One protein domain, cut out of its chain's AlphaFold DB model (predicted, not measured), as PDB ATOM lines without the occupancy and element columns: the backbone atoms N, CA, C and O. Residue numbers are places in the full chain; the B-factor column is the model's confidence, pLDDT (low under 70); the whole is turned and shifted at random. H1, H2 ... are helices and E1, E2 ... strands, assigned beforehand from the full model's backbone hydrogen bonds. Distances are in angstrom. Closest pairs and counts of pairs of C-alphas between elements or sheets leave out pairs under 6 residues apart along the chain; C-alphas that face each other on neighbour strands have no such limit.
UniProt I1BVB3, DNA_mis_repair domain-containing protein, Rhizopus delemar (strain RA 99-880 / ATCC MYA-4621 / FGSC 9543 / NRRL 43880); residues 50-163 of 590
ATOM      1  N   SER A  50     -60.047 -34.550  22.099       96.50
ATOM      2  CA  SER A  50     -59.050 -35.540  22.538       96.50
ATOM      3  C   SER A  50     -57.666 -35.259  21.962       96.50
ATOM      4  O   SER A  50     -56.709 -35.224  22.721       96.50
ATOM      5  N   GLN A  51     -57.572 -34.912  20.670       95.62
ATOM      6  CA  GLN A  51     -56.294 -34.616  20.009       95.62
ATOM      7  C   GLN A  51     -55.438 -33.605  20.788       95.62
ATOM      8  O   GLN A  51     -54.237 -33.810  20.907       95.62
ATOM      9  N   LEU A  52     -56.020 -32.525  21.333       94.81
ATOM     10  CA  LEU A  52     -55.236 -31.588  22.146       94.81
ATOM     11  C   LEU A  52     -54.921 -32.176  23.528       94.81
ATOM     12  O   LEU A  52     -53.807 -32.000  24.007       94.81
ATOM     13  N   SER A  53     -55.878 -32.857  24.160       95.94
ATOM     14  CA  SER A  53     -55.700 -33.429  25.501       95.94
ATOM     15  C   SER A  53     -54.617 -34.513  25.538       95.94
ATOM     16  O   SER A  53     -53.766 -34.495  26.421       95.94
ATOM     17  N   ASP A  54     -54.568 -35.391  24.535       97.19
ATOM     18  CA  ASP A  54     -53.576 -36.467  24.407       97.19
ATOM     19  C   ASP A  54     -52.142 -35.926  24.257       97.19
ATOM     20  O   ASP A  54     -51.165 -36.596  24.604       97.19
ATOM     21  N   MET A  55     -52.012 -34.688  23.775       96.94
ATOM     22  CA  MET A  55     -50.756 -33.964  23.569       96.94
ATOM     23  C   MET A  55     -50.307 -33.145  24.792       96.94
ATOM     24  O   MET A  55     -49.243 -32.516  24.752       96.94
ATOM     25  N   LEU A  56     -51.097 -33.145  25.866       96.75
ATOM     26  CA  LEU A  56     -50.828 -32.466  27.130       96.75
ATOM     27  C   LEU A  56     -50.530 -33.479  28.247       96.75
ATOM     28  O   LEU A  56     -50.905 -34.649  28.173       96.75
ATOM     29  N   GLU A  57     -49.830 -33.024  29.280       96.12
ATOM     30  CA  GLU A  57     -49.461 -33.802  30.462       96.12
ATOM     31  C   GLU A  57     -49.487 -32.897  31.702       96.12
ATOM     32  O   GLU A  57     -49.132 -31.715  31.625       96.12
ATOM     33  N   ARG A  58     -49.961 -33.433  32.830       96.38
ATOM     34  CA  ARG A  58     -50.198 -32.682  34.066       96.38
ATOM     35  C   ARG A  58     -49.117 -32.948  35.103       96.38
ATOM     36  O   ARG A  58     -48.762 -34.092  35.369       96.38
ATOM     37  N   PHE A  59     -48.662 -31.880  35.746       95.62
ATOM     38  CA  PHE A  59     -47.640 -31.901  36.782       95.62
ATOM     39  C   PHE A  59     -48.099 -31.089  37.982       95.62
ATOM     40  O   PHE A  59     -48.606 -29.978  37.835       95.62
ATOM     41  N   ILE A  60     -47.883 -31.645  39.171       95.38
ATOM     42  CA  ILE A  60     -48.182 -30.996  40.443       95.38
ATOM     43  C   ILE A  60     -46.897 -31.011  41.267       95.38
ATOM     44  O   ILE A  60     -46.405 -32.080  41.625       95.38
ATOM     45  N   GLU A  61     -46.347 -29.835  41.562       94.94
ATOM     46  CA  GLU A  61     -45.141 -29.681  42.378       94.94
ATOM     47  C   GLU A  61     -45.387 -28.671  43.504       94.94
ATOM     48  O   GLU A  61     -45.893 -27.571  43.276       94.94
ATOM     49  N   THR A  62     -45.039 -29.045  44.735       95.25
ATOM     50  CA  THR A  62     -45.165 -28.198  45.932       95.25
ATOM     51  C   THR A  62     -43.774 -27.779  46.396       95.25
ATOM     52  O   THR A  62     -42.886 -28.629  46.465       95.25
ATOM     53  N   ASP A  63     -43.574 -26.498  46.729       92.75
ATOM     54  CA  ASP A  63     -42.295 -26.011  47.274       92.75
ATOM     55  C   ASP A  63     -42.003 -26.744  48.603       92.75
ATOM     56  O   ASP A  63     -42.775 -26.600  49.558       92.75
ATOM     57  N   PRO A  64     -40.899 -27.510  48.724       91.12
ATOM     58  CA  PRO A  64     -40.571 -28.228  49.956       91.12
ATOM     59  C   PRO A  64     -40.305 -27.292  51.148       91.12
ATOM     60  O   PRO A  64     -40.355 -27.735  52.292       91.12
ATOM     61  N   GLN A  65     -40.027 -26.006  50.906       91.31
ATOM     62  CA  GLN A  65     -39.874 -24.983  51.945       91.31
ATOM     63  C   GLN A  65     -41.181 -24.236  52.257       91.31
ATOM     64  O   GLN A  65     -41.275 -23.610  53.311       91.31
ATOM     65  N   HIS A  66     -42.173 -24.270  51.360       87.62
ATOM     66  CA  HIS A  66     -43.466 -23.585  51.502       87.62
ATOM     67  C   HIS A  66     -44.589 -24.518  51.058       87.62
ATOM     68  O   HIS A  66     -45.063 -24.446  49.930       87.62
ATOM     69  N   THR A  67     -45.068 -25.358  51.975       89.00
ATOM     70  CA  THR A  67     -46.152 -26.327  51.717       89.00
ATOM     71  C   THR A  67     -47.481 -25.694  51.282       89.00
ATOM     72  O   THR A  67     -48.363 -26.395  50.800       89.00
ATOM     73  N   SER A  68     -47.628 -24.374  51.430       89.31
ATOM     74  CA  SER A  68     -48.748 -23.575  50.920       89.31
ATOM     75  C   SER A  68     -48.607 -23.148  49.450       89.31
ATOM     76  O   SER A  68     -49.571 -22.640  48.876       89.31
ATOM     77  N   LEU A  69     -47.433 -23.332  48.834       92.06
ATOM     78  CA  LEU A  69     -47.163 -23.034  47.430       92.06
ATOM     79  C   LEU A  69     -47.120 -24.334  46.617       92.06
ATOM     80  O   LEU A  69     -46.080 -24.983  46.509       92.06
ATOM     81  N   THR A  70     -48.250 -24.668  45.996       94.69
ATOM     82  CA  THR A  70     -48.362 -25.748  45.007       94.69
ATOM     83  C   THR A  70     -48.596 -25.161  43.620       94.69
ATOM     84  O   THR A  70     -49.441 -24.283  43.438       94.69
ATOM     85  N   VAL A  71     -47.861 -25.670  42.636       95.12
ATOM     86  CA  VAL A  71     -48.021 -25.378  41.213       95.12
ATOM     87  C   VAL A  71     -48.597 -26.619  40.541       95.12
ATOM     88  O   VAL A  71     -47.930 -27.645  40.451       95.12
ATOM     89  N   ASP A  72     -49.842 -26.512  40.082       96.25
ATOM     90  CA  ASP A  72     -50.541 -27.496  39.248       96.25
ATOM     91  C   ASP A  72     -50.597 -26.935  37.821       96.25
ATOM     92  O   ASP A  72     -51.198 -25.881  37.582       96.25
ATOM     93  N   VAL A  73     -49.893 -27.579  36.892       95.75
ATOM     94  CA  VAL A  73     -49.717 -27.118  35.510       95.75
ATOM     95  C   VAL A  73     -49.942 -28.250  34.522       95.75
ATOM     96  O   VAL A  73     -49.501 -29.377  34.719       95.75
ATOM     97  N   ILE A  74     -50.598 -27.916  33.414       97.00
ATOM     98  CA  ILE A  74     -50.810 -28.814  32.281       97.00
ATOM     99  C   ILE A  74     -50.022 -28.244  31.105       97.00
ATOM    100  O   ILE A  74     -50.265 -27.110  30.685       97.00
ATOM    101  N   LEU A  75     -49.045 -29.006  30.615       96.31
ATOM    102  CA  LEU A  75     -48.055 -28.566  29.634       96.31
ATOM    103  C   LEU A  75     -47.974 -29.537  28.442       96.31
ATOM    104  O   LEU A  75     -48.342 -30.702  28.576       96.31
ATOM    105  N   PRO A  76     -47.511 -29.091  27.260       96.38
ATOM    106  CA  PRO A  76     -47.323 -29.969  26.106       96.38
ATOM    107  C   PRO A  76     -46.291 -31.072  26.359       96.38
ATOM    108  O   PRO A  76     -45.183 -30.789  26.816       96.38
ATOM    109  N   LYS A  77     -46.593 -32.314  25.978       96.12
ATOM    110  CA  LYS A  77     -45.588 -33.390  25.944       96.12
ATOM    111  C   LYS A  77     -44.434 -33.008  25.012       96.12
ATOM    112  O   LYS A  77     -44.634 -32.356  23.988       96.12
ATOM    113  N   LYS A  78     -43.216 -33.459  25.328       93.06
ATOM    114  CA  LYS A  78     -41.992 -33.159  24.555       93.06
ATOM    115  C   LYS A  78     -42.093 -33.491  23.055       93.06
ATOM    116  O   LYS A  78     -41.483 -32.810  22.240       93.06
ATOM    117  N   ASN A  79     -42.872 -34.514  22.697       93.12
ATOM    118  CA  ASN A  79     -43.035 -34.995  21.319       93.12
ATOM    119  C   ASN A  79     -44.331 -34.495  20.645       93.12
ATOM    120  O   ASN A  79     -44.730 -35.024  19.609       93.12
ATOM    121  N   SER A  80     -45.022 -33.523  21.242       95.19
ATOM    122  CA  SER A  80     -46.264 -32.970  20.701       95.19
ATOM    123  C   SER A  80     -46.018 -32.121  19.450       95.19
ATOM    124  O   SER A  80     -45.106 -31.300  19.404       95.19
ATOM    125  N   ASP A  81     -46.869 -32.273  18.433       92.94
ATOM    126  CA  ASP A  81     -46.854 -31.424  17.240       92.94
ATOM    127  C   ASP A  81     -47.115 -29.940  17.610       92.94
ATOM    128  O   ASP A  81     -48.207 -29.587  18.087       92.94
ATOM    129  N   PRO A  82     -46.146 -29.028  17.380       90.25
ATOM    130  CA  PRO A  82     -46.323 -27.604  17.644       90.25
ATOM    131  C   PRO A  82     -47.458 -26.987  16.815       90.25
ATOM    132  O   PRO A  82     -48.054 -26.006  17.258       90.25
ATOM    133  N   SER A  83     -47.810 -27.568  15.665       89.75
ATOM    134  CA  SER A  83     -48.864 -27.084  14.759       89.75
ATOM    135  C   SER A  83     -50.272 -27.217  15.347       89.75
ATOM    136  O   SER A  83     -51.177 -26.506  14.911       89.75
ATOM    137  N   VAL A  84     -50.464 -28.089  16.345       91.12
ATOM    138  CA  VAL A  84     -51.716 -28.237  17.110       91.12
ATOM    139  C   VAL A  84     -51.652 -27.455  18.423       91.12
ATOM    140  O   VAL A  84     -52.598 -26.735  18.754       91.12
ATOM    141  N   ILE A  85     -50.528 -27.545  19.147       91.00
ATOM    142  CA  ILE A  85     -50.320 -26.883  20.448       91.00
ATOM    143  C   ILE A  85     -50.323 -25.354  20.324       91.00
ATOM    144  O   ILE A  85     -50.988 -24.667  21.097       91.00
ATOM    145  N   LEU A  86     -49.592 -24.808  19.348       85.12
ATOM    146  CA  LEU A  86     -49.443 -23.362  19.156       85.12
ATOM    147  C   LEU A  86     -50.591 -22.757  18.324       85.12
ATOM    148  O   LEU A  86     -50.666 -21.534  18.170       85.12
ATOM    149  N   LYS A  87     -51.511 -23.587  17.810       84.75
ATOM    150  CA  LYS A  87     -52.624 -23.152  16.960       84.75
ATOM    151  C   LYS A  87     -53.559 -22.212  17.718       84.75
ATOM    152  O   LYS A  87     -54.248 -22.611  18.656       84.75
ATOM    153  N   GLY A  88     -53.610 -20.964  17.260       69.69
ATOM    154  CA  GLY A  88     -54.504 -19.937  17.791       69.69
ATOM    155  C   GLY A  88     -53.946 -19.110  18.951       69.69
ATOM    156  O   GLY A  88     -54.696 -18.304  19.472       69.69
ATOM    157  N   GLY A  89     -52.679 -19.272  19.361       69.06
ATOM    158  CA  GLY A  89     -51.916 -18.300  20.179       69.06
ATOM    159  C   GLY A  89     -52.375 -17.996  21.623       69.06
ATOM    160  O   GLY A  89     -51.565 -17.514  22.419       69.06
ATOM    161  N   GLU A  90     -53.624 -18.300  21.974       73.69
ATOM    162  CA  GLU A  90     -54.365 -17.746  23.122       73.69
ATOM    163  C   GLU A  90     -54.792 -18.803  24.154       73.69
ATOM    164  O   GLU A  90     -55.363 -18.472  25.193       73.69
ATOM    165  N   ARG A  91     -54.482 -20.084  23.905       89.69
ATOM    166  CA  ARG A  91     -54.798 -21.236  24.776       89.69
ATOM    167  C   ARG A  91     -53.902 -21.304  26.023       89.69
ATOM    168  O   ARG A  91     -53.345 -22.348  26.344       89.69
ATOM    169  N   ILE A  92     -53.713 -20.173  26.696       92.44
ATOM    170  CA  ILE A  92     -52.892 -20.046  27.898       92.44
ATOM    171  C   ILE A  92     -53.745 -19.461  29.015       92.44
ATOM    172  O   ILE A  92     -54.238 -18.333  28.937       92.44
ATOM    173  N   PHE A  93     -53.891 -20.243  30.078       94.12
ATOM    174  CA  PHE A  93     -54.736 -19.921  31.214       94.12
ATOM    175  C   PHE A  93     -53.924 -20.039  32.495       94.12
ATOM    176  O   PHE A  93     -53.290 -21.059  32.740       94.12
ATOM    177  N   PHE A  94     -53.951 -18.984  33.305       93.75
ATOM    178  CA  PHE A  94     -53.354 -18.978  34.634       93.75
ATOM    179  C   PHE A  94     -54.450 -18.895  35.674       93.75
ATOM    180  O   PHE A  94     -55.406 -18.133  35.509       93.75
ATOM    181  N   TYR A  95     -54.263 -19.627  36.764       94.75
ATOM    182  CA  TYR A  95     -55.160 -19.619  37.904       94.75
ATOM    183  C   TYR A  95     -54.348 -19.362  39.168       94.75
ATOM    184  O   TYR A  95     -53.281 -19.940  39.352       94.75
ATOM    185  N   VAL A  96     -54.851 -18.496  40.042       93.25
ATOM    186  CA  VAL A  96     -54.307 -18.298  41.393       93.25
ATOM    187  C   VAL A  96     -55.456 -18.535  42.357       93.25
ATOM    188  O   VAL A  96     -56.483 -17.864  42.260       93.25
ATOM    189  N   ASN A  97     -55.319 -19.524  43.242       93.38
ATOM    190  CA  ASN A  97     -56.383 -19.967  44.153       93.38
ATOM    191  C   ASN A  97     -57.716 -20.197  43.413       93.38
ATOM    192  O   ASN A  97     -58.751 -19.640  43.773       93.38
ATOM    193  N   GLN A  98     -57.651 -20.968  42.319       93.38
ATOM    194  CA  GLN A  98     -58.759 -21.290  41.403       93.38
ATOM    195  C   GLN A  98     -59.390 -20.093  40.652       93.38
ATOM    196  O   GLN A  98     -60.359 -20.263  39.915       93.38
ATOM    197  N   ARG A  99     -58.841 -18.875  40.762       92.12
ATOM    198  CA  ARG A  99     -59.343 -17.685  40.048       92.12
ATOM    199  C   ARG A  99     -58.574 -17.452  38.742       92.12
ATOM    200  O   ARG A  99     -57.349 -17.344  38.813       92.12
ATOM    201  N   PRO A 100     -59.239 -17.323  37.576       92.75
ATOM    202  CA  PRO A 100     -58.568 -17.008  36.314       92.75
ATOM    203  C   PRO A 100     -57.853 -15.648  36.352       92.75
ATOM    204  O   PRO A 100     -58.461 -14.635  36.699       92.75
ATOM    205  N   ILE A 101     -56.583 -15.607  35.942       92.50
ATOM    206  CA  ILE A 101     -55.746 -14.399  35.900       92.50
ATOM    207  C   ILE A 101     -55.413 -14.018  34.451       92.50
ATOM    208  O   ILE A 101     -55.036 -14.850  33.626       92.50
ATOM    209  N   HIS A 102     -55.506 -12.724  34.139       88.81
ATOM    210  CA  HIS A 102     -55.201 -12.184  32.815       88.81
ATOM    211  C   HIS A 102     -53.689 -11.930  32.633       88.81
ATOM    212  O   HIS A 102     -53.194 -10.820  32.856       88.81
ATOM    213  N   TYR A 103     -52.954 -12.962  32.207       87.19
ATOM    214  CA  TYR A 103     -51.483 -12.974  32.181       87.19
ATOM    215  C   TYR A 103     -50.822 -11.900  31.294       87.19
ATOM    216  O   TYR A 103     -49.710 -11.468  31.576       87.19
ATOM    217  N   VAL A 104     -51.491 -11.423  30.236       83.94
ATOM    218  CA  VAL A 104     -50.905 -10.460  29.276       83.94
ATOM    219  C   VAL A 104     -50.546  -9.117  29.931       83.94
ATOM    220  O   VAL A 104     -49.662  -8.414  29.450       83.94
ATOM    221  N   LYS A 105     -51.212  -8.769  31.043       78.38
ATOM    222  CA  LYS A 105     -50.977  -7.538  31.820       78.38
ATOM    223  C   LYS A 105     -50.143  -7.783  33.090       78.38
ATOM    224  O   LYS A 105     -50.142  -6.931  33.972       78.38
ATOM    225  N   SER A 106     -49.492  -8.942  33.214       78.62
ATOM    226  CA  SER A 106     -48.796  -9.358  34.433       78.62
ATOM    227  C   SER A 106     -47.372  -9.849  34.194       78.62
ATOM    228  O   SER A 106     -46.957 -10.127  33.068       78.62
ATOM    229  N   GLU A 107     -46.633 -10.035  35.291       75.94
ATOM    230  CA  GLU A 107     -45.292 -10.630  35.277       75.94
ATOM    231  C   GLU A 107     -45.285 -12.084  34.771       75.94
ATOM    232  O   GLU A 107     -44.254 -12.581  34.328       75.94
ATOM    233  N   LEU A 108     -46.447 -12.752  34.737       83.44
ATOM    234  CA  LEU A 108     -46.596 -14.086  34.144       83.44
ATOM    235  C   LEU A 108     -46.313 -14.085  32.633       83.44
ATOM    236  O   LEU A 108     -46.085 -15.143  32.060       83.44
ATOM    237  N   LYS A 109     -46.289 -12.922  31.969       86.94
ATOM    238  CA  LYS A 109     -45.855 -12.808  30.572       86.94
ATOM    239  C   LYS A 109     -44.399 -13.258  30.370       86.94
ATOM    240  O   LYS A 109     -44.115 -13.893  29.358       86.94
ATOM    241  N   GLU A 110     -43.506 -12.962  31.318       85.44
ATOM    242  CA  GLU A 110     -42.107 -13.426  31.294       85.44
ATOM    243  C   GLU A 110     -42.074 -14.959  31.399       85.44
ATOM    244  O   GLU A 110     -41.510 -15.635  30.545       85.44
ATOM    245  N   LEU A 111     -42.812 -15.508  32.365       88.25
ATOM    246  CA  LEU A 111     -42.964 -16.947  32.589       88.25
ATOM    247  C   LEU A 111     -43.544 -17.698  31.372       88.25
ATOM    248  O   LEU A 111     -43.057 -18.765  31.010       88.25
ATOM    249  N   VAL A 112     -44.553 -17.132  30.700       89.50
ATOM    250  CA  VAL A 112     -45.119 -17.678  29.451       89.50
ATOM    251  C   VAL A 112     -44.082 -17.728  28.338       89.50
ATOM    252  O   VAL A 112     -44.059 -18.700  27.581       89.50
ATOM    253  N   ALA A 113     -43.239 -16.699  28.221       88.88
ATOM    254  CA  ALA A 113     -42.149 -16.701  27.255       88.88
ATOM    255  C   ALA A 113     -41.138 -17.812  27.586       88.88
ATOM    256  O   ALA A 113     -40.813 -18.592  26.697       88.88
ATOM    257  N   THR A 114     -40.742 -17.971  28.856       90.06
ATOM    258  CA  THR A 114     -39.857 -19.064  29.301       90.06
ATOM    259  C   THR A 114     -40.429 -20.445  28.963       90.06
ATOM    260  O   THR A 114     -39.742 -21.243  28.329       90.06
ATOM    261  N   ILE A 115     -41.697 -20.720  29.301       91.38
ATOM    262  CA  ILE A 115     -42.361 -22.004  28.998       91.38
ATOM    263  C   ILE A 115     -42.385 -22.267  27.482       91.38
ATOM    264  O   ILE A 115     -42.015 -23.351  27.029       91.38
ATOM    265  N   ARG A 116     -42.789 -21.269  26.680       90.44
ATOM    266  CA  ARG A 116     -42.835 -21.382  25.209       90.44
ATOM    267  C   ARG A 116     -41.454 -21.621  24.607       90.44
ATOM    268  O   ARG A 116     -41.338 -22.436  23.694       90.44
ATOM    269  N   ASN A 117     -40.432 -20.930  25.107       89.56
ATOM    270  CA  ASN A 117     -39.062 -21.056  24.625       89.56
ATOM    271  C   ASN A 117     -38.495 -22.439  24.961       89.56
ATOM    272  O   ASN A 117     -38.079 -23.132  24.041       89.56
ATOM    273  N   ARG A 118     -38.605 -22.911  26.214       89.56
ATOM    274  CA  ARG A 118     -38.155 -24.264  26.601       89.56
ATOM    275  C   ARG A 118     -38.843 -25.369  25.793       89.56
ATOM    276  O   ARG A 118     -38.175 -26.285  25.317       89.56
ATOM    277  N   TYR A 119     -40.154 -25.261  25.559       91.38
ATOM    278  CA  TYR A 119     -40.873 -26.211  24.703       91.38
ATOM    279  C   TYR A 119     -40.341 -26.199  23.256       91.38
ATOM    280  O   TYR A 119     -40.015 -27.251  22.707       91.38
ATOM    281  N   ARG A 120     -40.166 -25.018  22.649       88.50
ATOM    282  CA  ARG A 120     -39.613 -24.864  21.289       88.50
ATOM    283  C   ARG A 120     -38.158 -25.333  21.168       88.50
ATOM    284  O   ARG A 120     -37.819 -26.008  20.199       88.50
ATOM    285  N   GLU A 121     -37.319 -25.050  22.160       87.88
ATOM    286  CA  GLU A 121     -35.940 -25.542  22.267       87.88
ATOM    287  C   GLU A 121     -35.893 -27.074  22.329       87.88
ATOM    288  O   GLU A 121     -35.051 -27.692  21.666       87.88
ATOM    289  N   SER A 122     -36.835 -27.697  23.050       88.75
ATOM    290  CA  SER A 122     -36.957 -29.159  23.121       88.75
ATOM    291  C   SER A 122     -37.282 -29.795  21.762       88.75
ATOM    292  O   SER A 122     -36.759 -30.868  21.454       88.75
ATOM    293  N   LEU A 123     -38.037 -29.081  20.916       87.81
ATOM    294  CA  LEU A 123     -38.321 -29.427  19.518       87.81
ATOM    295  C   LEU A 123     -37.187 -29.032  18.547       87.81
ATOM    296  O   LEU A 123     -37.234 -29.371  17.369       87.81
ATOM    297  N   GLY A 124     -36.160 -28.310  19.011       84.94
ATOM    298  CA  GLY A 124     -35.072 -27.793  18.173       84.94
ATOM    299  C   GLY A 124     -35.425 -26.559  17.334       84.94
ATOM    300  O   GLY A 124     -34.660 -26.209  16.440       84.94
ATOM    301  N   ILE A 125     -36.543 -25.890  17.622       79.00
ATOM    302  CA  ILE A 125     -37.027 -24.706  16.903       79.00
ATOM    303  C   ILE A 125     -36.516 -23.450  17.627       79.00
ATOM    304  O   ILE A 125     -37.197 -22.888  18.484       79.00
ATOM    305  N   SER A 126     -35.296 -23.012  17.315       61.59
ATOM    306  CA  SER A 126     -34.723 -21.786  17.884       61.59
ATOM    307  C   SER A 126     -35.292 -20.540  17.196       61.59
ATOM    308  O   SER A 126     -34.938 -20.250  16.054       61.59
ATOM    309  N   GLU A 127     -36.148 -19.786  17.887       48.41
ATOM    310  CA  GLU A 127     -36.698 -18.522  17.380       48.41
ATOM    311  C   GLU A 127     -35.897 -17.326  17.926       48.41
ATOM    312  O   GLU A 127     -35.609 -17.242  19.122       48.41
ATOM    313  N   VAL A 128     -35.495 -16.408  17.043       44.62
ATOM    314  CA  VAL A 128     -34.601 -15.293  17.388       44.62
ATOM    315  C   VAL A 128     -35.382 -14.133  18.010       44.62
ATOM    316  O   VAL A 128     -36.161 -13.472  17.336       44.62
ATOM    317  N   ASN A 129     -35.053 -13.842  19.272       45.69
ATOM    318  CA  ASN A 129     -35.260 -12.572  19.977       45.69
ATOM    319  C   ASN A 129     -36.715 -12.066  20.138       45.69
ATOM    320  O   ASN A 129     -37.247 -11.348  19.293       45.69
ATOM    321  N   VAL A 130     -37.315 -12.332  21.306       48.81
ATOM    322  CA  VAL A 130     -38.574 -11.705  21.753       48.81
ATOM    323  C   VAL A 130     -38.341 -10.982  23.083       48.81
ATOM    324  O   VAL A 130     -38.254 -11.616  24.132       48.81
ATOM    325  N   GLU A 131     -38.267  -9.648  23.057       40.41
ATOM    326  CA  GLU A 131     -38.097  -8.840  24.273       40.41
ATOM    327  C   GLU A 131     -39.387  -8.782  25.128       40.41
ATOM    328  O   GLU A 131     -40.460  -8.395  24.638       40.41
ATOM    329  N   PRO A 132     -39.325  -9.097  26.438       44.41
ATOM    330  CA  PRO A 132     -40.480  -9.013  27.323       44.41
ATOM    331  C   PRO A 132     -40.758  -7.565  27.757       44.41
ATOM    332  O   PRO A 132     -40.188  -7.036  28.711       44.41
ATOM    333  N   ASN A 133     -41.717  -6.925  27.087       38.59
ATOM    334  CA  ASN A 133     -42.242  -5.624  27.517       38.59
ATOM    335  C   ASN A 133     -42.997  -5.743  28.862       38.59
ATOM    336  O   ASN A 133     -43.916  -6.567  28.964       38.59
ATOM    337  N   LYS A 134     -42.619  -4.923  29.857       37.66
ATOM    338  CA  LYS A 134     -42.981  -5.049  31.284       37.66
ATOM    339  C   LYS A 134     -44.311  -4.366  31.638       37.66
ATOM    340  O   LYS A 134     -44.422  -3.146  31.557       37.66
ATOM    341  N   THR A 135     -45.286  -5.139  32.119       36.53
ATOM    342  CA  THR A 135     -46.516  -4.645  32.776       36.53
ATOM    343  C   THR A 135     -46.872  -5.566  33.939       36.53
ATOM    344  O   THR A 135     -46.869  -6.783  33.769       36.53
ATOM    345  N   THR A 136     -47.129  -5.000  35.117       36.97
ATOM    346  CA  THR A 136     -46.862  -5.692  36.387       36.97
ATOM    347  C   THR A 136     -48.125  -6.132  37.136       36.97
ATOM    348  O   THR A 136     -49.015  -5.326  37.395       36.97
ATOM    349  N   ILE A 137     -48.136  -7.387  37.597       49.03
ATOM    350  CA  ILE A 137     -48.884  -7.830  38.788       49.03
ATOM    351  C   ILE A 137     -47.842  -8.473  39.696       49.03
ATOM    352  O   ILE A 137     -47.123  -9.350  39.233       49.03
ATOM    353  N   LEU A 138     -47.754  -8.016  40.943       60.03
ATOM    354  CA  LEU A 138     -46.670  -8.357  41.861       60.03
ATOM    355  C   LEU A 138     -46.973  -9.642  42.641       60.03
ATOM    356  O   LEU A 138     -47.978  -9.715  43.348       60.03
ATOM    357  N   PHE A 139     -46.071 -10.620  42.575       75.69
ATOM    358  CA  PHE A 139     -46.058 -11.765  43.490       75.69
ATOM    359  C   PHE A 139     -45.073 -11.514  44.633       75.69
ATOM    360  O   PHE A 139     -43.898 -11.261  44.380       75.69
ATOM    361  N   HIS A 140     -45.518 -11.665  45.886       75.31
ATOM    362  CA  HIS A 140     -44.670 -11.446  47.069       75.31
ATOM    363  C   HIS A 140     -43.385 -12.300  47.049       75.31
ATOM    364  O   HIS A 140     -42.322 -11.827  47.432       75.31
ATOM    365  N   ASN A 141     -43.469 -13.524  46.512       82.69
ATOM    366  CA  ASN A 141     -42.348 -14.450  46.332       82.69
ATOM    367  C   ASN A 141     -42.113 -14.800  44.844       82.69
ATOM    368  O   ASN A 141     -41.925 -15.972  44.514       82.69
ATOM    369  N   LYS A 142     -42.123 -13.805  43.934       85.31
ATOM    370  CA  LYS A 142     -41.957 -13.996  42.470       85.31
ATOM    371  C   LYS A 142     -40.862 -15.009  42.112       85.31
ATOM    372  O   LYS A 142     -41.124 -15.956  41.375       85.31
ATOM    373  N   GLN A 143     -39.659 -14.844  42.669       87.44
ATOM    374  CA  GLN A 143     -38.512 -15.690  42.325       87.44
ATOM    375  C   GLN A 143     -38.705 -17.160  42.724       87.44
ATOM    376  O   GLN A 143     -38.263 -18.037  41.995       87.44
ATOM    377  N   ARG A 144     -39.405 -17.463  43.830       88.25
ATOM    378  CA  ARG A 144     -39.686 -18.859  44.219       88.25
ATOM    379  C   ARG A 144     -40.599 -19.548  43.210       88.25
ATOM    380  O   ARG A 144     -40.332 -20.681  42.836       88.25
ATOM    381  N   ILE A 145     -41.634 -18.847  42.740       88.44
ATOM    382  CA  ILE A 145     -42.563 -19.362  41.722       88.44
ATOM    383  C   ILE A 145     -41.819 -19.616  40.404       88.44
ATOM    384  O   ILE A 145     -42.024 -20.654  39.782       88.44
ATOM    385  N   ILE A 146     -40.929 -18.699  40.007       89.38
ATOM    386  CA  ILE A 146     -40.078 -18.864  38.820       89.38
ATOM    387  C   ILE A 146     -39.169 -20.086  38.981       89.38
ATOM    388  O   ILE A 146     -39.266 -20.993  38.167       89.38
ATOM    389  N   ASN A 147     -38.387 -20.173  40.063       90.88
ATOM    390  CA  ASN A 147     -37.479 -21.298  40.313       90.88
ATOM    391  C   ASN A 147     -38.211 -22.655  40.352       90.88
ATOM    392  O   ASN A 147     -37.685 -23.658  39.874       90.88
ATOM    393  N   LEU A 148     -39.421 -22.701  40.925       92.69
ATOM    394  CA  LEU A 148     -40.239 -23.914  41.002       92.69
ATOM    395  C   LEU A 148     -40.720 -24.359  39.612       92.69
ATOM    396  O   LEU A 148     -40.686 -25.544  39.297       92.69
ATOM    397  N   ILE A 149     -41.117 -23.411  38.758       92.69
ATOM    398  CA  ILE A 149     -41.525 -23.715  37.382       92.69
ATOM    399  C   ILE A 149     -40.311 -24.022  36.500       92.69
ATOM    400  O   ILE A 149     -40.404 -24.902  35.657       92.69
ATOM    401  N   GLU A 150     -39.163 -23.378  36.707       91.88
ATOM    402  CA  GLU A 150     -37.907 -23.723  36.027       91.88
ATOM    403  C   GLU A 150     -37.458 -25.150  36.379       91.88
ATOM    404  O   GLU A 150     -37.221 -25.935  35.468       91.88
ATOM    405  N   SER A 151     -37.492 -25.538  37.663       93.19
ATOM    406  CA  SER A 151     -37.294 -26.928  38.127       93.19
ATOM    407  C   SER A 151     -38.219 -27.921  37.411       93.19
ATOM    408  O   SER A 151     -37.778 -28.977  36.951       93.19
ATOM    409  N   LEU A 152     -39.503 -27.580  37.274       93.69
ATOM    410  CA  LEU A 152     -40.495 -28.410  36.592       93.69
ATOM    411  C   LEU A 152     -40.210 -28.499  35.078       93.69
ATOM    412  O   LEU A 152     -40.243 -29.587  34.501       93.69
ATOM    413  N   LEU A 153     -39.857 -27.379  34.438       93.38
ATOM    414  CA  LEU A 153     -39.481 -27.315  33.022       93.38
ATOM    415  C   LEU A 153     -38.172 -28.055  32.722       93.38
ATOM    416  O   LEU A 153     -38.075 -28.651  31.656       93.38
ATOM    417  N   ASP A 154     -37.195 -28.071  33.630       92.69
ATOM    418  CA  ASP A 154     -35.943 -28.823  33.467       92.69
ATOM    419  C   ASP A 154     -36.164 -30.344  33.553       92.69
ATOM    420  O   ASP A 154     -35.480 -31.113  32.873       92.69
ATOM    421  N   LYS A 155     -37.159 -30.799  34.330       92.44
ATOM    422  CA  LYS A 155     -37.591 -32.212  34.353       92.44
ATOM    423  C   LYS A 155     -38.311 -32.609  33.059       92.44
ATOM    424  O   LYS A 155     -38.092 -33.708  32.555       92.44
ATOM    425  N   LEU A 156     -39.159 -31.722  32.533       92.19
ATOM    426  CA  LEU A 156     -39.990 -31.943  31.340       92.19
ATOM    427  C   LEU A 156     -39.224 -31.823  30.016       92.19
ATOM    428  O   LEU A 156     -39.344 -32.654  29.112       92.19
ATOM    429  N   TYR A 157     -38.445 -30.754  29.901       93.75
ATOM    430  CA  TYR A 157     -37.723 -30.330  28.710       93.75
ATOM    431  C   TYR A 157     -36.227 -30.193  29.048       93.75
ATOM    432  O   TYR A 157     -35.675 -29.090  28.958       93.75
ATOM    433  N   PRO A 158     -35.553 -31.294  29.445       89.00
ATOM    434  CA  PRO A 158     -34.138 -31.255  29.795       89.00
ATOM    435  C   PRO A 158     -33.325 -30.702  28.627       89.00
ATOM    436  O   PRO A 158     -33.538 -31.092  27.469       89.00
ATOM    437  N   SER A 159     -32.393 -29.796  28.934       83.75
ATOM    438  CA  SER A 159     -31.560 -29.155  27.923       83.75
ATOM    439  C   SER A 159     -30.778 -30.202  27.134       83.75
ATOM    440  O   SER A 159     -30.346 -31.224  27.673       83.75
ATOM    441  N   LYS A 160     -30.509 -29.930  25.851       78.25
ATOM    442  CA  LYS A 160     -29.594 -30.768  25.055       78.25
ATOM    443  C   LYS A 160     -28.208 -30.862  25.710       78.25
ATOM    444  O   LYS A 160     -27.559 -31.893  25.578       78.25
ATOM    445  N   ALA A 161     -27.796 -29.833  26.460       75.06
ATOM    446  CA  ALA A 161     -26.586 -29.866  27.277       75.06
ATOM    447  C   ALA A 161     -26.694 -30.884  28.429       75.06
ATOM    448  O   ALA A 161     -25.796 -31.704  28.592       75.06
ATOM    449  N   ASP A 162     -27.802 -30.905  29.174       74.75
ATOM    450  CA  ASP A 162     -28.000 -31.857  30.278       74.75
ATOM    451  C   ASP A 162     -28.057 -33.301  29.782       74.75
ATOM    452  O   ASP A 162     -27.490 -34.190  30.409       74.75
ATOM    453  N   VAL A 163     -28.696 -33.544  28.633       76.75
ATOM    454  CA  VAL A 163     -28.713 -34.872  27.997       76.75
ATOM    455  C   VAL A 163     -27.299 -35.301  27.589       76.75
ATOM    456  O   VAL A 163     -26.952 -36.466  27.760       76.75
TER     457      VAL A 163
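AT A GLANCE: This is residues 50 to 163 of the 590 residues of the protein "DNA_mis_repair domain-containing protein" of Rhizopus delemar (strain RA 99-880 / ATCC MYA-4621 / FGSC 9543 / NRRL 43880) (UniProt I1BVB3). A long two-stranded hairpin, E1 and E2, has the helix H4 packed slantwise over it, with H3 side by side with H4 and running the same way. A second, small hairpin, E3 and E4, lies near E2, and a long link folds back from the end of H3 to the start of H4. The 114 printed residues hold H1 E1 E2 H2 E3 E4 H3 H4 H5 in chain order, five helices and four strands in two antiparallel sheets, class mixed. The whole is compact, radius of gyration of the C-alphas 14.4 A, and rounded, spanning 35 by 33 by 30 A.

IN THESE COORDINATES: E1, residues 56 to 63, begins with C-alpha 56 at (-50.828, -32.466, 27.130) and is 22.8 A long; E2, residues 66 to 76, is 26.5 A long and bends by 56 degrees at residue 69. H4 is residues 142 to 156, 21.2 A; H3 is 108 to 122, 21.0 A. The short ones are E3, 94 to 96, E4, 99 to 101, H1, 50 to 54, H2, 82 to 85, and H5, 160 to 163, ending with C-alpha 163 at (-28.713, -34.872, 27.997).

HOW THE PARTS SIT: E1 and E2 are an antiparallel hairpin, with N 59 and O 73 2.8 A apart, within hydrogen-bond range. The closest C-alphas of E2 and H4, Val 71 and Ile 149, are 7.7 A apart. H3 and H4 only just touch, with 3 pairs of C-alphas within 8 A, the closest Leu 111 and Ile 146 at 7.1 A, a shallow tilt of 18 degrees, the same way. E2 and E3 are near each other, with 5 pairs of C-alphas within 10 A. In the hairpin E3 and E4, antiparallel, N 101 and O 94 are 2.8 A apart, within hydrogen-bond range. H1 and H2 are close but not clearly touching, the closest C-alphas Leu 52 and Val 84 at 7.0 A; so are H3 and H5, Ser 122 and Lys 160 at 7.8 A. Every O i to N i+4 pair is within hydrogen-bond range in H1, H3 and H4; H2 and H5 are too short for one.

THE WHOLE: The C-alphas farthest apart, of Gln 65 and Ser 83, are 38.3 A apart. The printed part has no cut. The link from H3 to H4, 19 residues, is long. Residues 88 to 89 and 126 to 138 have pLDDT under 70.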